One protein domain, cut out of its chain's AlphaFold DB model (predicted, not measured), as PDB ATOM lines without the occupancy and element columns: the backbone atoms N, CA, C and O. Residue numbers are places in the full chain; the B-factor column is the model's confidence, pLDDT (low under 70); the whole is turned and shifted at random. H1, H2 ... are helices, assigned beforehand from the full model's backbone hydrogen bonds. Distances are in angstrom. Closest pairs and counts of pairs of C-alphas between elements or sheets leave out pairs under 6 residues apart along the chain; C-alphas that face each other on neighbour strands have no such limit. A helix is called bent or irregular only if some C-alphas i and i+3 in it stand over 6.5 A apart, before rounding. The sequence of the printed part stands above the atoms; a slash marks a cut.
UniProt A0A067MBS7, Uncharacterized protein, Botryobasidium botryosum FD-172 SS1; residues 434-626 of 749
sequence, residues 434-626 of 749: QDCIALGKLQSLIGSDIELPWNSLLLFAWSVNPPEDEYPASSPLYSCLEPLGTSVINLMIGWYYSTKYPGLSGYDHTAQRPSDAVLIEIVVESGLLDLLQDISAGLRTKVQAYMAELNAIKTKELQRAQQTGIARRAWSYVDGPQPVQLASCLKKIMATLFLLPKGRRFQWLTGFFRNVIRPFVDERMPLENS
ATOM      1  N   GLN A 434     -48.622  33.145 -63.002       84.81
ATOM      2  CA  GLN A 434     -48.793  31.963 -63.850       84.81
ATOM      3  C   GLN A 434     -48.923  30.667 -63.043       84.81
ATOM      4  O   GLN A 434     -49.684  29.782 -63.430       84.81
ATOM      5  N   ASP A 435     -48.240  30.567 -61.906       84.88
ATOM      6  CA  ASP A 435     -48.308  29.395 -61.038       84.88
ATOM      7  C   ASP A 435     -49.638  29.325 -60.286       84.88
ATOM      8  O   ASP A 435     -50.217  28.252 -60.132       84.88
ATOM      9  N   CYS A 436     -50.167  30.476 -59.860       87.12
ATOM     10  CA  CYS A 436     -51.500  30.563 -59.266       87.12
ATOM     11  C   CYS A 436     -52.586  30.141 -60.270       87.12
ATOM     12  O   CYS A 436     -53.535  29.449 -59.900       87.12
ATOM     13  N   ILE A 437     -52.436  30.528 -61.541       89.19
ATOM     14  CA  ILE A 437     -53.345  30.124 -62.623       89.19
ATOM     15  C   ILE A 437     -53.247  28.612 -62.870       89.19
ATOM     16  O   ILE A 437     -54.281  27.946 -62.949       89.19
ATOM     17  N   ALA A 438     -52.031  28.063 -62.953       89.75
ATOM     18  CA  ALA A 438     -51.813  26.628 -63.130       89.75
ATOM     19  C   ALA A 438     -52.396  25.821 -61.960       89.75
ATOM     20  O   ALA A 438     -53.138  24.862 -62.183       89.75
ATOM     21  N   LEU A 439     -52.162  26.255 -60.717       90.50
ATOM     22  CA  LEU A 439     -52.747  25.622 -59.538       90.50
ATOM     23  C   LEU A 439     -54.276  25.658 -59.581       90.50
ATOM     24  O   LEU A 439     -54.909  24.615 -59.431       90.50
ATOM     25  N   GLY A 440     -54.871  26.826 -59.841       90.56
ATOM     26  CA  GLY A 440     -56.325  26.978 -59.916       90.56
ATOM     27  C   GLY A 440     -56.947  26.102 -61.004       90.56
ATOM     28  O   GLY A 440     -57.993  25.483 -60.790       90.56
ATOM     29  N   LYS A 441     -56.278  25.968 -62.154       90.94
ATOM     30  CA  LYS A 441     -56.727  25.067 -63.217       90.94
ATOM     31  C   LYS A 441     -56.578  23.596 -62.810       90.94
ATOM     32  O   LYS A 441     -57.523  22.837 -63.019       90.94
ATOM     33  N   LEU A 442     -55.477  23.191 -62.174       92.81
ATOM     34  CA  LEU A 442     -55.328  21.828 -61.651       92.81
ATOM     35  C   LEU A 442     -56.416  21.509 -60.613       92.81
ATOM     36  O   LEU A 442     -57.055  20.468 -60.715       92.81
ATOM     37  N   GLN A 443     -56.699  22.422 -59.681       93.50
ATOM     38  CA  GLN A 443     -57.799  22.273 -58.721       93.50
ATOM     39  C   GLN A 443     -59.140  22.089 -59.430       93.50
ATOM     40  O   GLN A 443     -59.873  21.163 -59.102       93.50
ATOM     41  N   SER A 444     -59.428  22.894 -60.459       92.62
ATOM     42  CA  SER A 444     -60.668  22.761 -61.234       92.62
ATOM     43  C   SER A 444     -60.800  21.403 -61.935       92.62
ATOM     44  O   SER A 444     -61.906  20.876 -62.028       92.62
ATOM     45  N   LEU A 445     -59.681  20.816 -62.376       92.50
ATOM     46  CA  LEU A 445     -59.654  19.484 -62.980       92.50
ATOM     47  C   LEU A 445     -59.871  18.383 -61.939       92.50
ATOM     48  O   LEU A 445     -60.526  17.392 -62.240       92.50
ATOM     49  N   ILE A 446     -59.370  18.545 -60.714       93.44
ATOM     50  CA  ILE A 446     -59.559  17.561 -59.637       93.44
ATOM     51  C   ILE A 446     -60.978  17.639 -59.048       93.44
ATOM     52  O   ILE A 446     -61.607  16.607 -58.800       93.44
ATOM     53  N   GLY A 447     -61.504  18.847 -58.846       91.69
ATOM     54  CA  GLY A 447     -62.843  19.099 -58.313       91.69
ATOM     55  C   GLY A 447     -62.977  20.507 -57.728       91.69
ATOM     56  O   GLY A 447     -62.068  21.016 -57.081       91.69
ATOM     57  N   SER A 448     -64.133  21.146 -57.928       83.69
ATOM     58  CA  SER A 448     -64.386  22.527 -57.475       83.69
ATOM     59  C   SER A 448     -64.355  22.713 -55.952       83.69
ATOM     60  O   SER A 448     -64.221  23.833 -55.471       83.69
ATOM     61  N   ASP A 449     -64.522  21.630 -55.199       84.88
ATOM     62  CA  ASP A 449     -64.516  21.565 -53.737       84.88
ATOM     63  C   ASP A 449     -63.136  21.217 -53.149       84.88
ATOM     64  O   ASP A 449     -62.987  21.109 -51.930       84.88
ATOM     65  N   ILE A 450     -62.121  21.049 -54.000       84.12
ATOM     66  CA  ILE A 450     -60.811  20.545 -53.603       84.12
ATOM     67  C   ILE A 450     -59.775  21.669 -53.533       84.12
ATOM     68  O   ILE A 450     -59.455  22.354 -54.507       84.12
ATOM     69  N   GLU A 451     -59.178  21.810 -52.351       87.38
ATOM     70  CA  GLU A 451     -58.044  22.698 -52.126       87.38
ATOM     71  C   GLU A 451     -56.729  21.921 -52.226       87.38
ATOM     72  O   GLU A 451     -56.525  20.948 -51.493       87.38
ATOM     73  N   LEU A 452     -55.852  22.340 -53.143       87.62
ATOM     74  CA  LEU A 452     -54.493  21.820 -53.243       87.62
ATOM     75  C   LEU A 452     -53.545  22.735 -52.461       87.62
ATOM     76  O   LEU A 452     -53.588  23.952 -52.651       87.62
ATOM     77  N   PRO A 453     -52.665  22.178 -51.612       86.88
ATOM     78  CA  PRO A 453     -51.653  22.973 -50.947       86.88
ATOM     79  C   PRO A 453     -50.641  23.490 -51.967       86.88
ATOM     80  O   PRO A 453     -50.290  22.813 -52.936       86.88
ATOM     81  N   TRP A 454     -50.107  24.675 -51.697       82.94
ATOM     82  CA  TRP A 454     -48.935  25.150 -52.415       82.94
ATOM     83  C   TRP A 454     -47.739  24.235 -52.140       82.94
ATOM     84  O   TRP A 454     -47.411  23.981 -50.979       82.94
ATOM     85  N   ASN A 455     -47.079  23.748 -53.193       85.00
ATOM     86  CA  ASN A 455     -45.930  22.858 -53.061       85.00
ATOM     87  C   ASN A 455     -44.954  23.032 -54.236       85.00
ATOM     88  O   ASN A 455     -45.372  23.035 -55.393       85.00
ATOM     89  N   SER A 456     -43.653  23.134 -53.954       83.81
ATOM     90  CA  SER A 456     -42.616  23.257 -54.995       83.81
ATOM     91  C   SER A 456     -42.556  22.058 -55.953       83.81
ATOM     92  O   SER A 456     -42.164  22.212 -57.108       83.81
ATOM     93  N   LEU A 457     -43.012  20.874 -55.534       87.56
ATOM     94  CA  LEU A 457     -43.138  19.713 -56.417       87.56
ATOM     95  C   LEU A 457     -44.215  19.896 -57.488       87.56
ATOM     96  O   LEU A 457     -44.101  19.296 -58.554       87.56
ATOM     97  N   LEU A 458     -45.254  20.701 -57.230       88.69
ATOM     98  CA  LEU A 458     -46.258  21.018 -58.249       88.69
ATOM     99  C   LEU A 458     -45.645  21.924 -59.319       88.69
ATOM    100  O   LEU A 458     -45.785  21.630 -60.503       88.69
ATOM    101  N   LEU A 459     -44.873  22.933 -58.891       86.62
ATOM    102  CA  LEU A 459     -44.116  23.818 -59.783       86.62
ATOM    103  C   LEU A 459     -43.179  23.026 -60.698       86.62
ATOM    104  O   LEU A 459     -43.202  23.166 -61.921       86.62
ATOM    105  N   PHE A 460     -42.409  22.114 -60.106       88.88
ATOM    106  CA  PHE A 460     -41.536  21.223 -60.862       88.88
ATOM    107  C   PHE A 460     -42.308  20.290 -61.808       88.88
ATOM    108  O   PHE A 460     -41.846  20.005 -62.913       88.88
ATOM    109  N   ALA A 461     -43.466  19.779 -61.383       91.38
ATOM    110  CA  ALA A 461     -44.218  18.786 -62.141       91.38
ATOM    111  C   ALA A 461     -44.812  19.333 -63.444       91.38
ATOM    112  O   ALA A 461     -44.832  18.608 -64.443       91.38
ATOM    113  N   TRP A 462     -45.272  20.587 -63.451       89.31
ATOM    114  CA  TRP A 462     -45.830  21.225 -64.648       89.31
ATOM    115  C   TRP A 462     -44.821  22.056 -65.450       89.31
ATOM    116  O   TRP A 462     -45.134  22.469 -66.571       89.31
ATOM    117  N   SER A 463     -43.606  22.270 -64.938       88.19
ATOM    118  CA  SER A 463     -42.518  22.853 -65.723       88.19
ATOM    119  C   SER A 463     -41.888  21.796 -66.635       88.19
ATOM    120  O   SER A 463     -41.433  20.731 -66.204       88.19
ATOM    121  N   VAL A 464     -41.860  22.086 -67.938       85.25
ATOM    122  CA  VAL A 464     -41.235  21.202 -68.931       85.25
ATOM    123  C   VAL A 464     -39.712  21.194 -68.774       85.25
ATOM    124  O   VAL A 464     -39.087  20.142 -68.923       85.25
ATOM    125  N   ASN A 465     -39.121  22.358 -68.496       83.50
ATOM    126  CA  ASN A 465     -37.677  22.555 -68.367       83.50
ATOM    127  C   ASN A 465     -37.379  23.304 -67.058       83.50
ATOM    128  O   ASN A 465     -37.026  24.483 -67.107       83.50
ATOM    129  N   PRO A 466     -37.547  22.642 -65.902       82.69
ATOM    130  CA  PRO A 466     -37.327  23.280 -64.614       82.69
ATOM    131  C   PRO A 466     -35.854  23.708 -64.472       82.69
ATOM    132  O   PRO A 466     -34.965  22.978 -64.926       82.69
ATOM    133  N   PRO A 467     -35.573  24.870 -63.857       81.31
ATOM    134  CA  PRO A 467     -34.207  25.346 -63.655       81.31
ATOM    135  C   PRO A 467     -33.422  24.401 -62.734       81.31
ATOM    136  O   PRO A 467     -33.841  24.110 -61.616       81.31
ATOM    137  N   GLU A 468     -32.261  23.932 -63.201       81.31
ATOM    138  CA  GLU A 468     -31.447  22.924 -62.499       81.31
ATOM    139  C   GLU A 468     -30.886  23.433 -61.160       81.31
ATOM    140  O   GLU A 468     -30.714  22.648 -60.230       81.31
ATOM    141  N   ASP A 469     -30.678  24.748 -61.036       79.88
ATOM    142  CA  ASP A 469     -30.213  25.392 -59.802       79.88
ATOM    143  C   ASP A 469     -31.262  25.343 -58.673       79.88
ATOM    144  O   ASP A 469     -30.902  25.277 -57.498       79.88
ATOM    145  N   GLU A 470     -32.558  25.362 -59.012       75.12
ATOM    146  CA  GLU A 470     -33.658  25.271 -58.037       75.12
ATOM    147  C   GLU A 470     -34.099  23.819 -57.809       75.12
ATOM    148  O   GLU A 470     -34.478  23.445 -56.697       75.12
ATOM    149  N   TYR A 471     -34.018  22.991 -58.854       79.62
ATOM    150  CA  TYR A 471     -34.494  21.610 -58.863       79.62
ATOM    151  C   TYR A 471     -33.387  20.662 -59.336       79.62
ATOM    152  O   TYR A 471     -33.415  20.174 -60.472       79.62
ATOM    153  N   PRO A 472     -32.391  20.381 -58.479       75.81
ATOM    154  CA  PRO A 472     -31.208  19.644 -58.887       75.81
ATOM    155  C   PRO A 472     -31.573  18.223 -59.317       75.81
ATOM    156  O   PRO A 472     -32.156  17.449 -58.550       75.81
ATOM    157  N   ALA A 473     -31.165  17.845 -60.531       74.00
ATOM    158  CA  ALA A 473     -31.377  16.504 -61.082       74.00
ATOM    159  C   ALA A 473     -30.679  15.398 -60.265       74.00
ATOM    160  O   ALA A 473     -31.024  14.222 -60.386       74.00
ATOM    161  N   SER A 474     -29.714  15.769 -59.417       73.56
ATOM    162  CA  SER A 474     -29.065  14.877 -58.455       73.56
ATOM    163  C   SER A 474     -29.956  14.499 -57.271       73.56
ATOM    164  O   SER A 474     -29.614  13.573 -56.547       73.56
ATOM    165  N   SER A 475     -31.076  15.194 -57.049       82.56
ATOM    166  CA  SER A 475     -32.027  14.845 -55.997       82.56
ATOM    167  C   SER A 475     -32.932  13.689 -56.447       82.56
ATOM    168  O   SER A 475     -33.625  13.810 -57.470       82.56
ATOM    169  N   PRO A 476     -33.007  12.583 -55.682       82.50
ATOM    170  CA  PRO A 476     -33.993  11.523 -55.895       82.50
ATOM    171  C   PRO A 476     -35.428  12.041 -55.943       82.50
ATOM    172  O   PRO A 476     -36.227  11.564 -56.746       82.50
ATOM    173  N   LEU A 477     -35.740  13.049 -55.120       85.38
ATOM    174  CA  LEU A 477     -37.091  13.583 -54.985       85.38
ATOM    175  C   LEU A 477     -37.627  14.134 -56.309       85.38
ATOM    176  O   LEU A 477     -38.796  13.930 -56.596       85.38
ATOM    177  N   TYR A 478     -36.786  14.779 -57.123       86.19
ATOM    178  CA  TYR A 478     -37.186  15.339 -58.421       86.19
ATOM    179  C   TYR A 478     -36.959  14.356 -59.571       86.19
ATOM    180  O   TYR A 478     -37.811  14.198 -60.451       86.19
ATOM    181  N   SER A 479     -35.819  13.661 -59.569       87.38
ATOM    182  CA  SER A 479     -35.425  12.781 -60.673       87.38
ATOM    183  C   SER A 479     -36.262  11.498 -60.774       87.38
ATOM    184  O   SER A 479     -36.349  10.914 -61.858       87.38
ATOM    185  N   CYS A 480     -36.924  11.085 -59.687       91.69
ATOM    186  CA  CYS A 480     -37.764   9.884 -59.638       91.69
ATOM    187  C   CYS A 480     -39.278  10.151 -59.715       91.69
ATOM    188  O   CYS A 480     -40.044   9.188 -59.721       91.69
ATOM    189  N   LEU A 481     -39.727  11.408 -59.864       93.56
ATOM    190  CA  LEU A 481     -41.160  11.716 -60.018       93.56
ATOM    191  C   LEU A 481     -41.773  11.065 -61.256       93.56
ATOM    192  O   LEU A 481     -42.900  10.598 -61.214       93.56
ATOM    193  N   GLU A 482     -41.043  11.012 -62.367       94.62
ATOM    194  CA  GLU A 482     -41.557  10.379 -63.583       94.62
ATOM    195  C   GLU A 482     -41.780   8.857 -63.408       94.62
ATOM    196  O   GLU A 482     -42.894   8.408 -63.676       94.62
ATOM    197  N   PRO A 483     -40.802   8.057 -62.924       95.56
ATOM    198  CA  PRO A 483     -41.021   6.648 -62.583       95.56
ATOM    199  C   PRO A 483     -42.151   6.419 -61.573       95.56
ATOM    200  O   PRO A 483     -43.010   5.574 -61.811       95.56
ATOM    201  N   LEU A 484     -42.181   7.189 -60.477       96.56
ATOM    202  CA  LEU A 484     -43.241   7.077 -59.472       96.56
ATOM    203  C   LEU A 484     -44.611   7.375 -60.091       96.56
ATOM    204  O   LEU A 484     -45.569   6.646 -59.866       96.56
ATOM    205  N   GLY A 485     -44.687   8.405 -60.928       97.62
ATOM    206  CA  GLY A 485     -45.897   8.800 -61.635       97.62
ATOM    207  C   GLY A 485     -46.422   7.729 -62.575       97.62
ATOM    208  O   GLY A 485     -47.628   7.511 -62.639       97.62
ATOM    209  N   THR A 486     -45.526   7.030 -63.277       97.06
ATOM    210  CA  THR A 486     -45.892   5.853 -64.073       97.06
ATOM    211  C   THR A 486     -46.524   4.771 -63.200       97.06
ATOM    212  O   THR A 486     -47.590   4.278 -63.560       97.06
ATOM    213  N   SER A 487     -45.922   4.442 -62.054       97.12
ATOM    214  CA  SER A 487     -46.461   3.411 -61.156       97.12
ATOM    215  C   SER A 487     -47.814   3.822 -60.553       97.12
ATOM    216  O   SER A 487     -48.768   3.051 -60.604       97.12
ATOM    217  N   VAL A 488     -47.970   5.086 -60.137       97.81
ATOM    218  CA  VAL A 488     -49.255   5.630 -59.653       97.81
ATOM    219  C   VAL A 488     -50.332   5.575 -60.739       97.81
ATOM    220  O   VAL A 488     -51.459   5.172 -60.469       97.81
ATOM    221  N   ILE A 489     -50.019   5.953 -61.983       97.62
ATOM    222  CA  ILE A 489     -50.978   5.851 -63.094       97.62
ATOM    223  C   ILE A 489     -51.388   4.390 -63.324       97.62
ATOM    224  O   ILE A 489     -52.581   4.121 -63.486       97.62
ATOM    225  N   ASN A 490     -50.429   3.458 -63.305       95.81
ATOM    226  CA  ASN A 490     -50.698   2.026 -63.446       95.81
ATOM    227  C   ASN A 490     -51.588   1.504 -62.313       95.81
ATOM    228  O   ASN A 490     -52.531   0.773 -62.597       95.81
ATOM    229  N   LEU A 491     -51.358   1.941 -61.071       96.88
ATOM    230  CA  LEU A 491     -52.203   1.615 -59.923       96.88
ATOM    231  C   LEU A 491     -53.641   2.119 -60.116       96.88
ATOM    232  O   LEU A 491     -54.583   1.344 -59.983       96.88
ATOM    233  N   MET A 492     -53.822   3.398 -60.468       97.00
ATOM    234  CA  MET A 492     -55.154   4.001 -60.634       97.00
ATOM    235  C   MET A 492     -55.946   3.340 -61.773       97.00
ATOM    236  O   MET A 492     -57.129   3.034 -61.618       97.00
ATOM    237  N   ILE A 493     -55.297   3.113 -62.920       94.88
ATOM    238  CA  ILE A 493     -55.915   2.445 -64.073       94.88
ATOM    239  C   ILE A 493     -56.165   0.970 -63.762       94.88
ATOM    240  O   ILE A 493     -57.240   0.458 -64.059       94.88
ATOM    241  N   GLY A 494     -55.204   0.296 -63.138       92.69
ATOM    242  CA  GLY A 494     -55.306  -1.112 -62.790       92.69
ATOM    243  C   GLY A 494     -56.445  -1.411 -61.841       92.69
ATOM    244  O   GLY A 494     -57.281  -2.260 -62.133       92.69
ATOM    245  N   TRP A 495     -56.542  -0.624 -60.773       94.88
ATOM    246  CA  TRP A 495     -57.684  -0.652 -59.870       94.88
ATOM    247  C   TRP A 495     -59.012  -0.420 -60.603       94.88
ATOM    248  O   TRP A 495     -60.016  -1.085 -60.345       94.88
ATOM    249  N   TYR A 496     -59.040   0.527 -61.543       94.81
ATOM    250  CA  TYR A 496     -60.246   0.802 -62.313       94.81
ATOM    251  C   TYR A 496     -60.683  -0.387 -63.177       94.81
ATOM    252  O   TYR A 496     -61.857  -0.755 -63.160       94.81
ATOM    253  N   TYR A 497     -59.759  -1.018 -63.906       91.69
ATOM    254  CA  TYR A 497     -60.088  -2.191 -64.716       91.69
ATOM    255  C   TYR A 497     -60.461  -3.391 -63.855       91.69
ATOM    256  O   TYR A 497     -61.455  -4.040 -64.162       91.69
ATOM    257  N   SER A 498     -59.743  -3.639 -62.761       90.44
ATOM    258  CA  SER A 498     -60.029  -4.771 -61.880       90.44
ATOM    259  C   SER A 498     -61.399  -4.667 -61.207       90.44
ATOM    260  O   SER A 498     -62.042  -5.672 -60.928       90.44
ATOM    261  N   THR A 499     -61.868  -3.444 -60.945       91.25
ATOM    262  CA  THR A 499     -63.204  -3.205 -60.380       91.25
ATOM    263  C   THR A 499     -64.305  -3.213 -61.439       91.25
ATOM    264  O   THR A 499     -65.407  -3.692 -61.173       91.25
ATOM    265  N   LYS A 500     -64.036  -2.691 -62.642       90.88
ATOM    266  CA  LYS A 500     -65.021  -2.620 -63.733       90.88
ATOM    267  C   LYS A 500     -65.196  -3.949 -64.477       90.88
ATOM    268  O   LYS A 500     -66.302  -4.238 -64.931       90.88
ATOM    269  N   TYR A 501     -64.129  -4.727 -64.605       87.88
ATOM    270  CA  TYR A 501     -64.069  -5.982 -65.347       87.88
ATOM    271  C   TYR A 501     -63.434  -7.059 -64.446       87.88
ATOM    272  O   TYR A 501     -62.236  -7.308 -64.540       87.88
ATOM    273  N   PRO A 502     -64.199  -7.661 -63.520       84.06
ATOM    274  CA  PRO A 502     -63.669  -8.711 -62.653       84.06
ATOM    275  C   PRO A 502     -63.317  -9.973 -63.457       84.06
ATOM    276  O   PRO A 502     -64.051 -10.340 -64.382       84.06
ATOM    277  N   GLY A 503     -62.229 -10.650 -63.080       81.12
ATOM    278  CA  GLY A 503     -61.781 -11.890 -63.731       81.12
ATOM    279  C   GLY A 503     -61.041 -11.666 -65.054       81.12
ATOM    280  O   GLY A 503     -61.073 -12.524 -65.939       81.12
ATOM    281  N   LEU A 504     -60.416 -10.498 -65.219       82.25
ATOM    282  CA  LEU A 504     -59.524 -10.244 -66.344       82.25
ATOM    283  C   LEU A 504     -58.263 -11.092 -66.221       82.25
ATOM    284  O   LEU A 504     -57.741 -11.295 -65.128       82.25
ATOM    285  N   SER A 505     -57.735 -11.537 -67.364       81.06
ATOM    286  CA  SER A 505     -56.460 -12.241 -67.340       81.06
ATOM    287  C   SER A 505     -55.304 -11.284 -67.033       81.06
ATOM    288  O   SER A 505     -55.352 -10.095 -67.376       81.06
ATOM    289  N   GLY A 506     -54.203 -11.803 -66.488       77.81
ATOM    290  CA  GLY A 506     -52.980 -11.012 -66.282       77.81
ATOM    291  C   GLY A 506     -52.450 -10.361 -67.574       77.81
ATOM    292  O   GLY A 506     -51.911  -9.247 -67.563       77.81
ATOM    293  N   TYR A 507     -52.662 -11.012 -68.726       79.50
ATOM    294  CA  TYR A 507     -52.350 -10.437 -70.037       79.50
ATOM    295  C   TYR A 507     -53.241  -9.234 -70.367       79.50
ATOM    296  O   TYR A 507     -52.730  -8.218 -70.843       79.50
ATOM    297  N   ASP A 508     -54.545  -9.326 -70.098       82.31
ATOM    298  CA  ASP A 508     -55.485  -8.238 -70.366       82.31
ATOM    299  C   ASP A 508     -55.155  -7.014 -69.515       82.31
ATOM    300  O   ASP A 508     -55.066  -5.913 -70.058       82.31
ATOM    301  N   HIS A 509     -54.872  -7.208 -68.222       81.81
ATOM    302  CA  HIS A 509     -54.415  -6.136 -67.331       81.81
ATOM    303  C   HIS A 509     -53.149  -5.457 -67.847       81.81
ATOM    304  O   HIS A 509     -53.086  -4.231 -67.957       81.81
ATOM    305  N   THR A 510     -52.152  -6.252 -68.241       81.81
ATOM    306  CA  THR A 510     -50.895  -5.733 -68.794       81.81
ATOM    307  C   THR A 510     -51.131  -4.944 -70.084       81.81
ATOM    308  O   THR A 510     -50.510  -3.900 -70.292       81.81
ATOM    309  N   ALA A 511     -52.050  -5.400 -70.940       80.50
ATOM    310  CA  ALA A 511     -52.399  -4.727 -72.188       80.50
ATOM    311  C   ALA A 511     -53.111  -3.377 -71.977       80.50
ATOM    312  O   ALA A 511     -53.092  -2.547 -72.887       80.50
ATOM    313  N   GLN A 512     -53.704  -3.132 -70.802       83.25
ATOM    314  CA  GLN A 512     -54.327  -1.844 -70.470       83.25
ATOM    315  C   GLN A 512     -53.350  -0.797 -69.914       83.25
ATOM    316  O   GLN A 512     -53.744   0.358 -69.736       83.25
ATOM    317  N   ARG A 513     -52.079  -1.145 -69.654       87.88
ATOM    318  CA  ARG A 513     -51.081  -0.163 -69.193       87.88
ATOM    319  C   ARG A 513     -50.909   0.941 -70.249       87.88
ATOM    320  O   ARG A 513     -50.591   0.639 -71.404       87.88
ATOM    321  N   PRO A 514     -51.104   2.227 -69.900       90.19
ATOM    322  CA  PRO A 514     -51.039   3.299 -70.881       90.19
ATOM    323  C   PRO A 514     -49.598   3.499 -71.359       90.19
ATOM    324  O   PRO A 514     -48.670   3.670 -70.569       90.19
ATOM    325  N   SER A 515     -49.412   3.529 -72.675       88.94
ATOM    326  CA  SER A 515     -48.140   3.945 -73.269       88.94
ATOM    327  C   SER A 515     -47.949   5.461 -73.172       88.94
ATOM    328  O   SER A 515     -48.904   6.211 -72.978       88.94
ATOM    329  N   ASP A 516     -46.729   5.949 -73.405       91.62
ATOM    330  CA  ASP A 516     -46.476   7.395 -73.463       91.62
ATOM    331  C   ASP A 516     -47.337   8.099 -74.520       91.62
ATOM    332  O   ASP A 516     -47.774   9.222 -74.292       91.62
ATOM    333  N   ALA A 517     -47.660   7.429 -75.630       90.38
ATOM    334  CA  ALA A 517     -48.572   7.960 -76.642       90.38
ATOM    335  C   ALA A 517     -49.986   8.194 -76.079       90.38
ATOM    336  O   ALA A 517     -50.587   9.234 -76.336       90.38
ATOM    337  N   VAL A 518     -50.486   7.260 -75.262       91.50
ATOM    338  CA  VAL A 518     -51.772   7.398 -74.558       91.50
ATOM    339  C   VAL A 518     -51.721   8.565 -73.574       91.50
ATOM    340  O   VAL A 518     -52.641   9.376 -73.526       91.50
ATOM    341  N   LEU A 519     -50.636   8.688 -72.809       95.25
ATOM    342  CA  LEU A 519     -50.482   9.768 -71.831       95.25
ATOM    343  C   LEU A 519     -50.386  11.148 -72.498       95.25
ATOM    344  O   LEU A 519     -50.953  12.112 -71.988       95.25
ATOM    345  N   ILE A 520     -49.708  11.247 -73.646       95.12
ATOM    346  CA  ILE A 520     -49.684  12.462 -74.474       95.12
ATOM    347  C   ILE A 520     -51.101  12.822 -74.922       95.12
ATOM    348  O   ILE A 520     -51.494  13.983 -74.821       95.12
ATOM    349  N   GLU A 521     -51.863  11.836 -75.391       92.88
ATOM    350  CA  GLU A 521     -53.234  12.050 -75.843       92.88
ATOM    351  C   GLU A 521     -54.135  12.547 -74.709       92.88
ATOM    352  O   GLU A 521     -54.859  13.522 -74.899       92.88
ATOM    353  N   ILE A 522     -54.030  11.956 -73.515       94.19
ATOM    354  CA  ILE A 522     -54.747  12.431 -72.325       94.19
ATOM    355  C   ILE A 522     -54.430  13.909 -72.078       94.19
ATOM    356  O   ILE A 522     -55.351  14.700 -71.909       94.19
ATOM    357  N   VAL A 523     -53.150  14.306 -72.120       94.69
ATOM    358  CA  VAL A 523     -52.744  15.707 -71.899       94.69
ATOM    359  C   VAL A 523     -53.368  16.667 -72.913       94.69
ATOM    360  O   VAL A 523     -53.762  17.780 -72.544       94.69
ATOM    361  N   VAL A 524     -53.449  16.256 -74.179       91.81
ATOM    362  CA  VAL A 524     -54.031  17.061 -75.260       91.81
ATOM    363  C   VAL A 524     -55.547  17.167 -75.106       91.81
ATOM    364  O   VAL A 524     -56.074  18.280 -75.066       91.81
ATOM    365  N   GLU A 525     -56.244  16.040 -74.972       89.31
ATOM    366  CA  GLU A 525     -57.713  15.997 -74.961       89.31
ATOM    367  C   GLU A 525     -58.314  16.603 -73.692       89.31
ATOM    368  O   GLU A 525     -59.381  17.210 -73.742       89.31
ATOM    369  N   SER A 526     -57.627  16.490 -72.555       89.12
ATOM    370  CA  SER A 526     -58.123  17.027 -71.288       89.12
ATOM    371  C   SER A 526     -57.751  18.496 -71.052       89.12
ATOM    372  O   SER A 526     -58.026  19.042 -69.982       89.12
ATOM    373  N   GLY A 527     -57.063  19.142 -72.002       88.38
ATOM    374  CA  GLY A 527     -56.631  20.536 -71.880       88.38
ATOM    375  C   GLY A 527     -55.554  20.774 -70.812       88.38
ATOM    376  O   GLY A 527     -55.375  21.912 -70.364       88.38
ATOM    377  N   LEU A 528     -54.822  19.734 -70.397       91.00
ATOM    378  CA  LEU A 528     -53.694  19.865 -69.462       91.00
ATOM    379  C   LEU A 528     -52.535  20.666 -70.066       91.00
ATOM    380  O   LEU A 528     -51.708  21.180 -69.322       91.00
ATOM    381  N   LEU A 529     -52.488  20.818 -71.395       91.50
ATOM    382  CA  LEU A 529     -51.472  21.622 -72.077       91.50
ATOM    383  C   LEU A 529     -51.385  23.059 -71.531       91.50
ATOM    384  O   LEU A 529     -50.282  23.586 -71.421       91.50
ATOM    385  N   ASP A 530     -52.509  23.666 -71.131       88.19
ATOM    386  CA  ASP A 530     -52.500  25.037 -70.594       88.19
ATOM    387  C   ASP A 530     -51.931  25.130 -69.167       88.19
ATOM    388  O   ASP A 530     -51.703  26.234 -68.681       88.19
ATOM    389  N   LEU A 531     -51.732  23.999 -68.477       87.94
ATOM    390  CA  LEU A 531     -51.018  23.974 -67.196       87.94
ATOM    391  C   LEU A 531     -49.507  24.081 -67.379       87.94
ATOM    392  O   LEU A 531     -48.806  24.443 -66.440       87.94
ATOM    393  N   LEU A 532     -49.001  23.694 -68.552       89.06
ATOM    394  CA  LEU A 532     -47.575  23.501 -68.744       89.06
ATOM    395  C   LEU A 532     -46.850  24.834 -68.898       89.06
ATOM    396  O   LEU A 532     -47.221  25.691 -69.703       89.06
ATOM    397  N   GLN A 533     -45.755  24.958 -68.157       86.62
ATOM    398  CA  GLN A 533     -44.889  26.129 -68.149       86.62
ATOM    399  C   GLN A 533     -43.535  25.816 -68.801       86.62
ATOM    400  O   GLN A 533     -43.199  24.659 -69.070       86.62
ATOM    401  N   ASP A 534     -42.766  26.864 -69.109       84.06
ATOM    402  CA  ASP A 534     -41.406  26.768 -69.668       84.06
ATOM    403  C   ASP A 534     -41.295  25.931 -70.956       84.06
ATOM    404  O   ASP A 534     -40.286  25.276 -71.253       84.06
ATOM    405  N   ILE A 535     -42.358  25.961 -71.766       87.19
ATOM    406  CA  ILE A 535     -42.408  25.273 -73.056       87.19
ATOM    407  C   ILE A 535     -41.498  26.005 -74.046       87.19
ATOM    408  O   ILE A 535     -41.836  27.081 -74.553       87.19
ATOM    409  N   SER A 536     -40.368  25.383 -74.383       88.69
ATOM    410  CA  SER A 536     -39.458  25.890 -75.412       88.69
ATOM    411  C   SER A 536     -40.160  26.044 -76.768       88.69
ATOM    412  O   SER A 536     -41.081  25.293 -77.106       88.69
ATOM    413  N   ALA A 537     -39.694  26.989 -77.593       90.56
ATOM    414  CA  ALA A 537     -40.249  27.202 -78.933       90.56
ATOM    415  C   ALA A 537     -40.241  25.912 -79.776       90.56
ATOM    416  O   ALA A 537     -41.228  25.596 -80.435       90.56
ATOM    417  N   GLY A 538     -39.165  25.120 -79.681       90.62
ATOM    418  CA  GLY A 538     -39.050  23.840 -80.379       90.62
ATOM    419  C   GLY A 538     -40.068  22.796 -79.913       90.62
ATOM    420  O   GLY A 538     -40.654  22.108 -80.749       90.62
ATOM    421  N   LEU A 539     -40.326  22.688 -78.602       89.69
ATOM    422  CA  LEU A 539     -41.369  21.786 -78.105       89.69
ATOM    423  C   LEU A 539     -42.757  22.259 -78.542       89.69
ATOM    424  O   LEU A 539     -43.554  21.439 -78.986       89.69
ATOM    425  N   ARG A 540     -43.030  23.567 -78.502       91.12
ATOM    426  CA  ARG A 540     -44.305  24.127 -78.972       91.12
ATOM    427  C   ARG A 540     -44.582  23.757 -80.430       91.12
ATOM    428  O   ARG A 540     -45.685  23.316 -80.738       91.12
ATOM    429  N   THR A 541     -43.581  23.862 -81.306       92.06
ATOM    430  CA  THR A 541     -43.700  23.423 -82.706       92.06
ATOM    431  C   THR A 541     -43.976  21.922 -82.813       92.06
ATOM    432  O   THR A 541     -44.836  21.526 -83.596       92.06
ATOM    433  N   LYS A 542     -43.305  21.080 -82.012       91.56
ATOM    434  CA  LYS A 542     -43.569  19.629 -81.984       91.56
ATOM    435  C   LYS A 542     -44.994  19.305 -81.533       91.56
ATOM    436  O   LYS A 542     -45.645  18.484 -82.164       91.56
ATOM    437  N   VAL A 543     -45.487  19.966 -80.484       92.19
ATOM    438  CA  VAL A 543     -46.862  19.794 -79.992       92.19
ATOM    439  C   VAL A 543     -47.873  20.204 -81.063       92.19
ATOM    440  O   VAL A 543     -48.797  19.450 -81.347       92.19
ATOM    441  N   GLN A 544     -47.671  21.351 -81.718       92.31
ATOM    442  CA  GLN A 544     -48.545  21.806 -82.804       92.31
ATOM    443  C   GLN A 544     -48.559  20.834 -83.991       92.31
ATOM    444  O   GLN A 544     -49.630  20.537 -84.519       92.31
ATOM    445  N   ALA A 545     -47.393  20.317 -84.389       91.44
ATOM    446  CA  ALA A 545     -47.288  19.320 -85.453       91.44
ATOM    447  C   ALA A 545     -48.013  18.017 -85.082       91.44
ATOM    448  O   ALA A 545     -48.821  17.531 -85.872       91.44
ATOM    449  N   TYR A 546     -47.794  17.512 -83.861       93.25
ATOM    450  CA  TYR A 546     -48.480  16.330 -83.334       93.25
ATOM    451  C   TYR A 546     -50.003  16.506 -83.349       93.25
ATOM    452  O   TYR A 546     -50.713  15.663 -83.885       93.25
ATOM    453  N   MET A 547     -50.514  17.626 -82.827       93.38
ATOM    454  CA  MET A 547     -51.955  17.898 -82.798       93.38
ATOM    455  C   MET A 547     -52.558  18.009 -84.205       93.38
ATOM    456  O   MET A 547     -53.668  17.534 -84.440       93.38
ATOM    457  N   ALA A 548     -51.848  18.631 -85.151       92.56
ATOM    458  CA  ALA A 548     -52.308  18.735 -86.533       92.56
ATOM    459  C   ALA A 548     -52.416  17.352 -87.202       92.56
ATOM    460  O   ALA A 548     -53.426  17.054 -87.842       92.56
ATOM    461  N   GLU A 549     -51.406  16.502 -87.016       92.69
ATOM    462  CA  GLU A 549     -51.384  15.135 -87.542       92.69
ATOM    463  C   GLU A 549     -52.469  14.262 -86.901       92.69
ATOM    464  O   GLU A 549     -53.267  13.641 -87.607       92.69
ATOM    465  N   LEU A 550     -52.569  14.288 -85.571       90.94
ATOM    466  CA  LEU A 550     -53.592  13.583 -84.808       90.94
ATOM    467  C   LEU A 550     -55.005  13.958 -85.274       90.94
ATOM    468  O   LEU A 550     -55.828  13.074 -85.501       90.94
ATOM    469  N   ASN A 551     -55.294  15.247 -85.466       91.50
ATOM    470  CA  ASN A 551     -56.601  15.702 -85.949       91.50
ATOM    471  C   ASN A 551     -56.891  15.231 -87.382       91.50
ATOM    472  O   ASN A 551     -58.026  14.853 -87.697       91.50
ATOM    473  N   ALA A 552     -55.874  15.202 -88.247       90.25
ATOM    474  CA  ALA A 552     -56.012  14.655 -89.593       90.25
ATOM    475  C   ALA A 552     -56.336  13.151 -89.556       90.25
ATOM    476  O   ALA A 552     -57.216  12.696 -90.289       90.25
ATOM    477  N   ILE A 553     -55.684  12.390 -88.671       88.81
ATOM    478  CA  ILE A 553     -55.954  10.961 -88.465       88.81
ATOM    479  C   ILE A 553     -57.345  10.749 -87.865       88.81
ATOM    480  O   ILE A 553     -58.108   9.960 -88.411       88.81
ATOM    481  N   LYS A 554     -57.725  11.483 -86.810       88.50
ATOM    482  CA  LYS A 554     -59.072  11.417 -86.210       88.50
ATOM    483  C   LYS A 554     -60.161  11.625 -87.260       88.50
ATOM    484  O   LYS A 554     -61.147  10.898 -87.272       88.50
ATOM    485  N   THR A 555     -59.957  12.574 -88.174       88.62
ATOM    486  CA  THR A 555     -60.896  12.838 -89.275       88.62
ATOM    487  C   THR A 555     -60.996  11.650 -90.237       88.62
ATOM    488  O   THR A 555     -62.101  11.257 -90.610       88.62
ATOM    489  N   LYS A 556     -59.861  11.046 -90.618       86.31
ATOM    490  CA  LYS A 556     -59.834   9.845 -91.472       86.31
ATOM    491  C   LYS A 556     -60.483   8.642 -90.789       86.31
ATOM    492  O   LYS A 556     -61.289   7.951 -91.405       86.31
ATOM    493  N   GLU A 557     -60.181   8.421 -89.515       84.88
ATOM    494  CA  GLU A 557     -60.736   7.312 -88.740       84.88
ATOM    495  C   GLU A 557     -62.235   7.483 -88.491       84.88
ATOM    496  O   GLU A 557     -62.963   6.497 -88.534       84.88
ATOM    497  N   LEU A 558     -62.737   8.711 -88.339       85.19
ATOM    498  CA  LEU A 558     -64.177   8.961 -88.282       85.19
ATOM    499  C   LEU A 558     -64.872   8.548 -89.590       85.19
ATOM    500  O   LEU A 558     -65.902   7.875 -89.555       85.19
ATOM    501  N   GLN A 559     -64.295   8.898 -90.744       85.81
ATOM    502  CA  GLN A 559     -64.820   8.492 -92.057       85.81
ATOM    503  C   GLN A 559     -64.768   6.969 -92.243       85.81
ATOM    504  O   GLN A 559     -65.720   6.367 -92.739       85.81
ATOM    505  N   ARG A 560     -63.683   6.325 -91.804       82.06
ATOM    506  CA  ARG A 560     -63.531   4.865 -91.830       82.06
ATOM    507  C   ARG A 560     -64.518   4.166 -90.894       82.06
ATOM    508  O   ARG A 560     -65.109   3.157 -91.275       82.06
ATOM    509  N   ALA A 561     -64.716   4.688 -89.687       82.81
ATOM    510  CA  ALA A 561     -65.644   4.137 -88.705       82.81
ATOM    511  C   ALA A 561     -67.088   4.191 -89.215       82.81
ATOM    512  O   ALA A 561     -67.836   3.238 -89.026       82.81
ATOM    513  N   GLN A 562     -67.464   5.242 -89.952       85.62
ATOM    514  CA  GLN A 562     -68.766   5.319 -90.629       85.62
ATOM    515  C   GLN A 562     -68.964   4.213 -91.682       85.62
ATOM    516  O   GLN A 562     -70.094   3.806 -91.928       85.62
ATOM    517  N   GLN A 563     -67.885   3.717 -92.295       82.50
ATOM    518  CA  GLN A 563     -67.936   2.652 -93.305       82.50
ATOM    519  C   GLN A 563     -67.855   1.248 -92.697       82.50
ATOM    520  O   GLN A 563     -68.487   0.320 -93.191       82.50
ATOM    521  N   THR A 564     -67.048   1.082 -91.649       79.12
ATOM    522  CA  THR A 564     -66.693  -0.230 -91.075       79.12
ATOM    523  C   THR A 564     -67.409  -0.542 -89.763       79.12
ATOM    524  O   THR A 564     -67.370  -1.680 -89.307       79.12
ATOM    525  N   GLY A 565     -68.048   0.452 -89.142       77.75
ATOM    526  CA  GLY A 565     -68.672   0.350 -87.823       77.75
ATOM    527  C   GLY A 565     -67.691   0.372 -86.645       77.75
ATOM    528  O   GLY A 565     -68.136   0.304 -85.504       77.75
ATOM    529  N   ILE A 566     -66.376   0.468 -86.887       71.94
ATOM    530  CA  ILE A 566     -65.338   0.350 -85.851       71.94
ATOM    531  C   ILE A 566     -64.441   1.590 -85.870       71.94
ATOM    532  O   ILE A 566     -63.778   1.871 -86.868       71.94
ATOM    533  N   ALA A 567     -64.386   2.312 -84.749       70.12
ATOM    534  CA  ALA A 567     -63.446   3.411 -84.546       70.12
ATOM    535  C   ALA A 567     -62.140   2.891 -83.932       70.12
ATOM    536  O   ALA A 567     -62.151   2.179 -82.926       70.12
ATOM    537  N   ARG A 568     -61.006   3.254 -84.531       77.00
ATOM    538  CA  ARG A 568     -59.679   2.856 -84.048       77.00
ATOM    539  C   ARG A 568     -59.036   3.948 -83.206       77.00
ATOM    540  O   ARG A 568     -59.445   5.110 -83.223       77.00
ATOM    541  N   ARG A 569     -57.994   3.566 -82.466       82.75
ATOM    542  CA  ARG A 569     -57.256   4.469 -81.579       82.75
ATOM    543  C   ARG A 569     -56.330   5.378 -82.393       82.75
ATOM    544  O   ARG A 569     -55.222   4.988 -82.742       82.75
ATOM    545  N   ALA A 570     -56.798   6.585 -82.722       82.62
ATOM    546  CA  ALA A 570     -56.127   7.506 -83.650       82.62
ATOM    547  C   ALA A 570     -54.653   7.799 -83.305       82.62
ATOM    548  O   ALA A 570     -53.811   7.843 -84.197       82.62
ATOM    549  N   TRP A 571     -54.314   7.944 -82.020       83.31
ATOM    550  CA  TRP A 571     -52.937   8.222 -81.586       83.31
ATOM    551  C   TRP A 571     -51.954   7.085 -81.923       83.31
ATOM    552  O   TRP A 571     -50.761   7.332 -82.083       83.31
ATOM    553  N   SER A 572     -52.440   5.848 -82.088       80.88
ATOM    554  CA  SER A 572     -51.620   4.689 -82.467       80.88
ATOM    555  C   SER A 572     -51.134   4.742 -83.925       80.88
ATOM    556  O   SER A 572     -50.271   3.952 -84.304       80.88
ATOM    557  N   TYR A 573     -51.664   5.677 -84.726       78.50
ATOM    558  CA  TYR A 573     -51.349   5.878 -86.147       78.50
ATOM    559  C   TYR A 573     -50.539   7.159 -86.410       78.50
ATOM    560  O   TYR A 573     -50.342   7.518 -87.567       78.50
ATOM    561  N   VAL A 574     -50.106   7.872 -85.366       83.94
ATOM    562  CA  VAL A 574     -49.253   9.060 -85.517       83.94
ATOM    563  C   VAL A 574     -47.824   8.611 -85.837       83.94
ATOM    564  O   VAL A 574     -47.195   7.915 -85.035       83.94
ATOM    565  N   ASP A 575     -47.315   9.027 -86.995       76.69
ATOM    566  CA  ASP A 575     -45.985   8.678 -87.505       76.69
ATOM    567  C   ASP A 575     -44.915   9.699 -87.088       76.69
ATOM    568  O   ASP A 575     -43.727   9.364 -86.987       76.69
ATOM    569  N   GLY A 576     -45.320  10.948 -86.839       79.00
ATOM    570  CA  GLY A 576     -44.437  12.034 -86.431       79.00
ATOM    571  C   GLY A 576     -43.782  11.857 -85.048       79.00
ATOM    572  O   GLY A 576     -44.207  11.044 -84.220       79.00
ATOM    573  N   PRO A 577     -42.725  12.642 -84.746       79.88
ATOM    574  CA  PRO A 577     -42.073  12.610 -83.443       79.88
ATOM    575  C   PRO A 577     -43.035  13.068 -82.340       79.88
ATOM    576  O   PRO A 577     -43.464  14.222 -82.308       79.88
ATOM    577  N   GLN A 578     -43.320  12.171 -81.400       87.25
ATOM    578  CA  GLN A 578     -44.221  12.442 -80.284       87.25
ATOM    579  C   GLN A 578     -43.583  13.390 -79.245       87.25
ATOM    580  O   GLN A 578     -42.393  13.256 -78.929       87.25
ATOM    581  N   PRO A 579     -44.345  14.343 -78.673       92.62
ATOM    582  CA  PRO A 579     -43.861  15.247 -77.632       92.62
ATOM    583  C   PRO A 579     -43.846  14.550 -76.257       92.62
ATOM    584  O   PRO A 579     -44.639  14.870 -75.375       92.62
ATOM    585  N   VAL A 580     -42.928  13.597 -76.061       91.50
ATOM    586  CA  VAL A 580     -42.811  12.755 -74.844       91.50
ATOM    587  C   VAL A 580     -42.715  13.540 -73.532       91.50
ATOM    588  O   VAL A 580     -43.083  13.035 -72.472       91.50
ATOM    589  N   GLN A 581     -42.284  14.802 -73.592       92.94
ATOM    590  CA  GLN A 581     -42.276  15.712 -72.448       92.94
ATOM    591  C   GLN A 581     -43.677  15.905 -71.845       92.94
ATOM    592  O   GLN A 581     -43.783  16.058 -70.634       92.94
ATOM    593  N   LEU A 582     -44.746  15.842 -72.653       94.50
ATOM    594  CA  LEU A 582     -46.123  15.951 -72.161       94.50
ATOM    595  C   LEU A 582     -46.491  14.769 -71.252       94.50
ATOM    596  O   LEU A 582     -46.994  14.979 -70.149       94.50
ATOM    597  N   ALA A 583     -46.170  13.538 -71.671       95.56
ATOM    598  CA  ALA A 583     -46.347  12.351 -70.830       95.56
ATOM    599  C   ALA A 583     -45.517  12.449 -69.543       95.56
ATOM    600  O   ALA A 583     -46.002  12.095 -68.470       95.56
ATOM    601  N   SER A 584     -44.287  12.965 -69.637       94.94
ATOM    602  CA  SER A 584     -43.423  13.182 -68.473       94.94
ATOM    603  C   SER A 584     -44.061  14.139 -67.458       94.94
ATOM    604  O   SER A 584     -44.101  13.820 -66.271       94.94
ATOM    605  N   CYS A 585     -44.635  15.263 -67.904       94.31
ATOM    606  CA  CYS A 585     -45.338  16.195 -67.017       94.31
ATOM    607  C   CYS A 585     -46.561  15.551 -66.351       94.31
ATOM    608  O   CYS A 585     -46.724  15.680 -65.141       94.31
ATOM    609  N   LEU A 586     -47.382  14.797 -67.094       96.38
ATOM    610  CA  LEU A 586     -48.524  14.085 -66.506       96.38
ATOM    611  C   LEU A 586     -48.080  13.094 -65.418       96.38
ATOM    612  O   LEU A 586     -48.644  13.095 -64.325       96.38
ATOM    613  N   LYS A 587     -47.035  12.299 -65.678       97.38
ATOM    614  CA  LYS A 587     -46.460  11.384 -64.678       97.38
ATOM    615  C   LYS A 587     -46.000  12.153 -63.439       97.38
ATOM    616  O   LYS A 587     -46.387  11.801 -62.329       97.38
ATOM    617  N   LYS A 588     -45.245  13.242 -63.611       95.94
ATOM    618  CA  LYS A 588     -44.791  14.066 -62.481       95.94
ATOM    619  C   LYS A 588     -45.960  14.653 -61.687       95.94
ATOM    620  O   LYS A 588     -45.897  14.640 -60.466       95.94
ATOM    621  N   ILE A 589     -47.026  15.120 -62.345       95.50
ATOM    622  CA  ILE A 589     -48.231  15.625 -61.665       95.50
ATOM    623  C   ILE A 589     -48.840  14.518 -60.798       95.50
ATOM    624  O   ILE A 589     -49.079  14.740 -59.614       95.50
ATOM    625  N   MET A 590     -49.022  13.316 -61.351       96.94
ATOM    626  CA  MET A 590     -49.573  12.169 -60.617       96.94
ATOM    627  C   MET A 590     -48.696  11.767 -59.423       96.94
ATOM    628  O   MET A 590     -49.210  11.558 -58.326       96.94
ATOM    629  N   ALA A 591     -47.373  11.732 -59.605       96.50
ATOM    630  CA  ALA A 591     -46.429  11.481 -58.519       96.50
ATOM    631  C   ALA A 591     -46.506  12.552 -57.429       96.50
ATOM    632  O   ALA A 591     -46.543  12.230 -56.245       96.50
ATOM    633  N   THR A 592     -46.567  13.825 -57.817       94.06
ATOM    634  CA  THR A 592     -46.667  14.922 -56.861       94.06
ATOM    635  C   THR A 592     -47.953  14.821 -56.053       94.06
ATOM    636  O   THR A 592     -47.873  14.889 -54.832       94.06
ATOM    637  N   LEU A 593     -49.111  14.589 -56.684       94.38
ATOM    638  CA  LEU A 593     -50.383  14.411 -55.969       94.38
ATOM    639  C   LEU A 593     -50.321  13.264 -54.947       94.38
ATOM    640  O   LEU A 593     -50.869  13.396 -53.854       94.38
ATOM    641  N   PHE A 594     -49.609  12.180 -55.271       94.44
ATOM    642  CA  PHE A 594     -49.354  11.075 -54.346       94.44
ATOM    643  C   PHE A 594     -48.428  11.462 -53.178       94.44
ATOM    644  O   PHE A 594     -48.637  11.019 -52.052       94.44
ATOM    645  N   LEU A 595     -47.419  12.307 -53.414       91.75
ATOM    646  CA  LEU A 595     -46.437  12.726 -52.402       91.75
ATOM    647  C   LEU A 595     -46.875  13.920 -51.533       91.75
ATOM    648  O   LEU A 595     -46.164  14.292 -50.594       91.75
ATOM    649  N   LEU A 596     -48.015  14.547 -51.828       87.50
ATOM    650  CA  LEU A 596     -48.567  15.612 -50.989       87.50
ATOM    651  C   LEU A 596     -48.960  15.077 -49.583       87.50
ATOM    652  O   LEU A 596     -48.989  13.865 -49.363       87.50
ATOM    653  N   PRO A 597     -49.223  15.939 -48.581       79.25
ATOM    654  CA  PRO A 597     -49.475  15.505 -47.200       79.25
ATOM    655  C   PRO A 597     -50.638  14.507 -47.040       79.25
ATOM    656  O   PRO A 597     -51.587  14.512 -47.825       79.25
ATOM    657  N   LYS A 598     -50.560  13.652 -46.005       70.06
ATOM    658  CA  LYS A 598     -51.541  12.583 -45.718       70.06
ATOM    659  C   LYS A 598     -52.953  13.144 -45.476       70.06
ATOM    660  O   LYS A 598     -53.113  14.241 -44.943       70.06
ATOM    661  N   GLY A 599     -53.974  12.351 -45.817       75.19
ATOM    662  CA  GLY A 599     -55.381  12.578 -45.462       75.19
ATOM    663  C   GLY A 599     -56.230  13.141 -46.600       75.19
ATOM    664  O   GLY A 599     -57.444  13.264 -46.450       75.19
ATOM    665  N   ARG A 600     -55.597  13.504 -47.724       81.81
ATOM    666  CA  ARG A 600     -56.265  13.926 -48.964       81.81
ATOM    667  C   ARG A 600     -55.566  13.437 -50.238       81.81
ATOM    668  O   ARG A 600     -56.012  13.796 -51.326       81.81
ATOM    669  N   ARG A 601     -54.507  12.614 -50.158       88.56
ATOM    670  CA  ARG A 601     -53.713  12.227 -51.349       88.56
ATOM    671  C   ARG A 601     -54.577  11.494 -52.352       88.56
ATOM    672  O   ARG A 601     -54.687  11.899 -53.507       88.56
ATOM    673  N   PHE A 602     -55.260  10.456 -51.879       92.25
ATOM    674  CA  PHE A 602     -56.160   9.690 -52.722       92.25
ATOM    675  C   PHE A 602     -57.432  10.454 -53.068       92.25
ATOM    676  O   PHE A 602     -57.966  10.233 -54.147       92.25
ATOM    677  N   GLN A 603     -57.874  11.426 -52.264       92.31
ATOM    678  CA  GLN A 603     -58.937  12.346 -52.685       92.31
ATOM    679  C   GLN A 603     -58.514  13.135 -53.938       92.31
ATOM    680  O   GLN A 603     -59.284  13.246 -54.893       92.31
ATOM    681  N   TRP A 604     -57.279  13.643 -53.968       94.19
ATOM    682  CA  TRP A 604     -56.738  14.350 -55.129       94.19
ATOM    683  C   TRP A 604     -56.506  13.426 -56.323       94.19
ATOM    684  O   TRP A 604     -56.918  13.755 -57.435       94.19
ATOM    685  N   LEU A 605     -55.896  12.259 -56.106       95.75
ATOM    686  CA  LEU A 605     -55.637  11.282 -57.166       95.75
ATOM    687  C   LEU A 605     -56.930  10.745 -57.778       95.75
ATOM    688  O   LEU A 605     -57.059  10.722 -58.999       95.75
ATOM    689  N   THR A 606     -57.902  10.344 -56.956       94.75
ATOM    690  CA  THR A 606     -59.193   9.832 -57.438       94.75
ATOM    691  C   THR A 606     -60.017  10.930 -58.102       94.75
ATOM    692  O   THR A 606     -60.637  10.660 -59.128       94.75
ATOM    693  N   GLY A 607     -59.978  12.169 -57.597       95.31
ATOM    694  CA  GLY A 607     -60.601  13.325 -58.244       95.31
ATOM    695  C   GLY A 607     -60.005  13.599 -59.626       95.31
ATOM    696  O   GLY A 607     -60.740  13.659 -60.615       95.31
ATOM    697  N   PHE A 608     -58.671  13.662 -59.718       96.38
ATOM    698  CA  PHE A 608     -57.962  13.825 -60.987       96.38
ATOM    699  C   PHE A 608     -58.275  12.673 -61.945       96.38
ATOM    700  O   PHE A 608     -58.685  12.896 -63.082       96.38
ATOM    701  N   PHE A 609     -58.146  11.428 -61.481       96.88
ATOM    702  CA  PHE A 609     -58.425  10.247 -62.287       96.88
ATOM    703  C   PHE A 609     -59.859  10.263 -62.813       96.88
ATOM    704  O   PHE A 609     -60.059  10.131 -64.014       96.88
ATOM    705  N   ARG A 610     -60.858  10.492 -61.954       96.06
ATOM    706  CA  ARG A 610     -62.278  10.484 -62.329       96.06
ATOM    707  C   ARG A 610     -62.624  11.530 -63.386       96.06
ATOM    708  O   ARG A 610     -63.453  11.243 -64.243       96.06
ATOM    709  N   ASN A 611     -62.032  12.717 -63.308       95.31
ATOM    710  CA  ASN A 611     -62.417  13.841 -64.164       95.31
ATOM    711  C   ASN A 611     -61.532  13.982 -65.412       95.31
ATOM    712  O   ASN A 611     -61.960  14.600 -66.383       95.31
ATOM    713  N   VAL A 612     -60.311  13.438 -65.389       94.94
ATOM    714  CA  VAL A 612     -59.309  13.620 -66.452       94.94
ATOM    715  C   VAL A 612     -59.003  12.305 -67.164       94.94
ATOM    716  O   VAL A 612     -59.166  12.209 -68.376       94.94
ATOM    717  N   ILE A 613     -58.572  11.280 -66.425       95.62
ATOM    718  CA  ILE A 613     -58.059  10.030 -67.012       95.62
ATOM    719  C   ILE A 613     -59.202   9.072 -67.363       95.62
ATOM    720  O   ILE A 613     -59.263   8.554 -68.474       95.62
ATOM    721  N   ARG A 614     -60.135   8.844 -66.434       95.12
ATOM    722  CA  ARG A 614     -61.248   7.904 -66.586       95.12
ATOM    723  C   ARG A 614     -62.121   8.196 -67.810       95.12
ATOM    724  O   ARG A 614     -62.401   7.234 -68.515       95.12
ATOM    725  N   PRO A 615     -62.532   9.446 -68.111       93.50
ATOM    726  CA  PRO A 615     -63.339   9.714 -69.300       93.50
ATOM    727  C   PRO A 615     -62.627   9.269 -70.579       93.50
ATOM    728  O   PRO A 615     -63.237   8.649 -71.445       93.50
ATOM    729  N   PHE A 616     -61.311   9.496 -70.652       91.06
ATOM    730  CA  PHE A 616     -60.490   9.023 -71.759       91.06
ATOM    731  C   PHE A 616     -60.430   7.491 -71.815       91.06
ATOM    732  O   PHE A 616     -60.632   6.905 -72.876       91.06
ATOM    733  N   VAL A 617     -60.182   6.832 -70.678       90.38
ATOM    734  CA  VAL A 617     -60.132   5.364 -70.584       90.38
ATOM    735  C   VAL A 617     -61.465   4.740 -71.010       90.38
ATOM    736  O   VAL A 617     -61.478   3.815 -71.821       90.38
ATOM    737  N   ASP A 618     -62.583   5.278 -70.525       89.50
ATOM    738  CA  ASP A 618     -63.931   4.795 -70.830       89.50
ATOM    739  C   ASP A 618     -64.304   4.965 -72.302       89.50
ATOM    740  O   ASP A 618     -64.882   4.057 -72.898       89.50
ATOM    741  N   GLU A 619     -63.971   6.109 -72.895       85.06
ATOM    742  CA  GLU A 619     -64.318   6.405 -74.285       85.06
ATOM    743  C   GLU A 619     -63.373   5.708 -75.275       85.06
ATOM    744  O   GLU A 619     -63.800   5.253 -76.339       85.06
ATOM    745  N   ARG A 620     -62.076   5.643 -74.960       81.75
ATOM    746  CA  ARG A 620     -61.028   5.356 -75.951       81.75
ATOM    747  C   ARG A 620     -60.218   4.097 -75.679       81.75
ATOM    748  O   ARG A 620     -59.595   3.584 -76.609       81.75
ATOM    749  N   MET A 621     -60.250   3.570 -74.459       82.81
ATOM    750  CA  MET A 621     -59.575   2.324 -74.090       82.81
ATOM    751  C   MET A 621     -60.518   1.251 -73.511       82.81
ATOM    752  O   MET A 621     -60.086   0.488 -72.651       82.81
ATOM    753  N   PRO A 622     -61.783   1.097 -73.952       80.56
ATOM    754  CA  PRO A 622     -62.604   0.015 -73.420       80.56
ATOM    755  C   PRO A 622     -61.982  -1.347 -73.787       80.56
ATOM    756  O   PRO A 622     -61.303  -1.476 -74.816       80.56
ATOM    757  N   LEU A 623     -62.178  -2.353 -72.930       77.44
ATOM    758  CA  LEU A 623     -61.583  -3.688 -73.077       77.44
ATOM    759  C   LEU A 623     -61.945  -4.319 -74.431       77.44
ATOM    760  O   LEU A 623     -61.104  -4.928 -75.097       77.44
ATOM    761  N   GLU A 624     -63.178  -4.086 -74.872       72.19
ATOM    762  CA  GLU A 624     -63.754  -4.518 -76.144       72.19
ATOM    763  C   GLU A 624     -62.970  -3.969 -77.351       72.19
ATOM    764  O   GLU A 624     -62.921  -4.595 -78.409       72.19
ATOM    765  N   ASN A 625     -62.284  -2.837 -77.170       65.62
ATOM    766  CA  ASN A 625     -61.454  -2.184 -78.179       65.62
ATOM    767  C   ASN A 625     -59.953  -2.461 -77.987       65.62
ATOM    768  O   ASN A 625     -59.126  -1.815 -78.626       65.62
ATOM    769  N   SER A 626     -59.551  -3.404 -77.131       62.16
ATOM    770  CA  SER A 626     -58.136  -3.807 -77.002       62.16
ATOM    771  C   SER A 626     -57.551  -4.356 -78.315       62.16
ATOM    772  O   SER A 626     -56.349  -4.247 -78.561       62.16
TER     773      SER A 626
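This is residues 434 to 626 of the 749 residues of an uncharacterized protein of Botryobasidium botryosum FD-172 SS1 (UniProt A0A067MBS7). Crossed helices gather round H10 in the core: H4 and H6 cross it, H2 packs beside it, and H11 folds back from it as a hairpin. The long helix H8 runs past H6 along one side, with short H9 between it and H6. The printed part has 193 residues with twelve named helices, H1 to H12 in order, and no named strand; the class is all helix. It is compact, with a radius of gyration of the C-alphas of 17.2 A and spans of 53 by 42 by 33 A.

Start at H1, residues 434 to 446, whose residues 445 to 446 alone touch H11, residues 601 to 620, at 72 degrees, only just about perpendicular; the closest C-alphas, of Ile 446 and Phe 608, are 4.3 A apart. H1 also touches H7, residues 528 to 531, closest at C-alphas 438 and 531, 4.9 A. Next find the hub, H10, residues 580 to 595. H2, residues 456 to 462, touches H10 at a shallow tilt of 31 degrees, opposite ways, closest at C-alphas 461 and 588, 4.8 A. H3, residues 476 to 479, is near H10. H4, residues 481 to 500, touches H10 with residues 481 to 489 alone, about perpendicular at 78 degrees, closest at C-alphas 485 and 587, 4.0 A. H4 and H5, residues 506 to 511, only just touch, with 3 pairs of C-alphas within 8 A, closest at 494 and 509, 6.8 A. H6, residues 516 to 525, touches H10 about perpendicular at 84 degrees, closest at C-alphas 520 and 583, 4.9 A. H10 and H11 form a hairpin at 36 degrees, only just steep, closest at C-alphas 594 and 601, 5.4 A. H8, residues 537 to 564, touches H9, residues 570 to 573, closest at C-alphas 554 and 570, 5.5 A. H12, residues 623 to 626, is close to H5 but not clearly touching, C-alphas 511 and 626 being the closest at 7.5 A. Every O i to N i+4 pair is within hydrogen-bond range in H1, H2, H4, H5, H6, H8 and H10, against 13 of 16 in H11; the others are too short.

Find C-alpha 434, where H1 begins, at (-48.793, 31.963, -63.850). H4 is 28.1 A long, H10 22.7 A and H11 26.6 A. H8 runs 40.0 A from C-alpha 537 at (-40.249, 27.202, -78.933). H11 has a kink of 39 degrees near residue 612 and is irregular, only just: C-alphas 611 and 614 are 6.52 A apart.

The farthest C-alphas, of Asp 469 and Gln 563, are 55.3 A apart. The printed part has no cut, and the link from H2 to H3, residues 463 to 475, is long. Mean pLDDT of the printed part is 88.0, with residues 625 to 626 under 70.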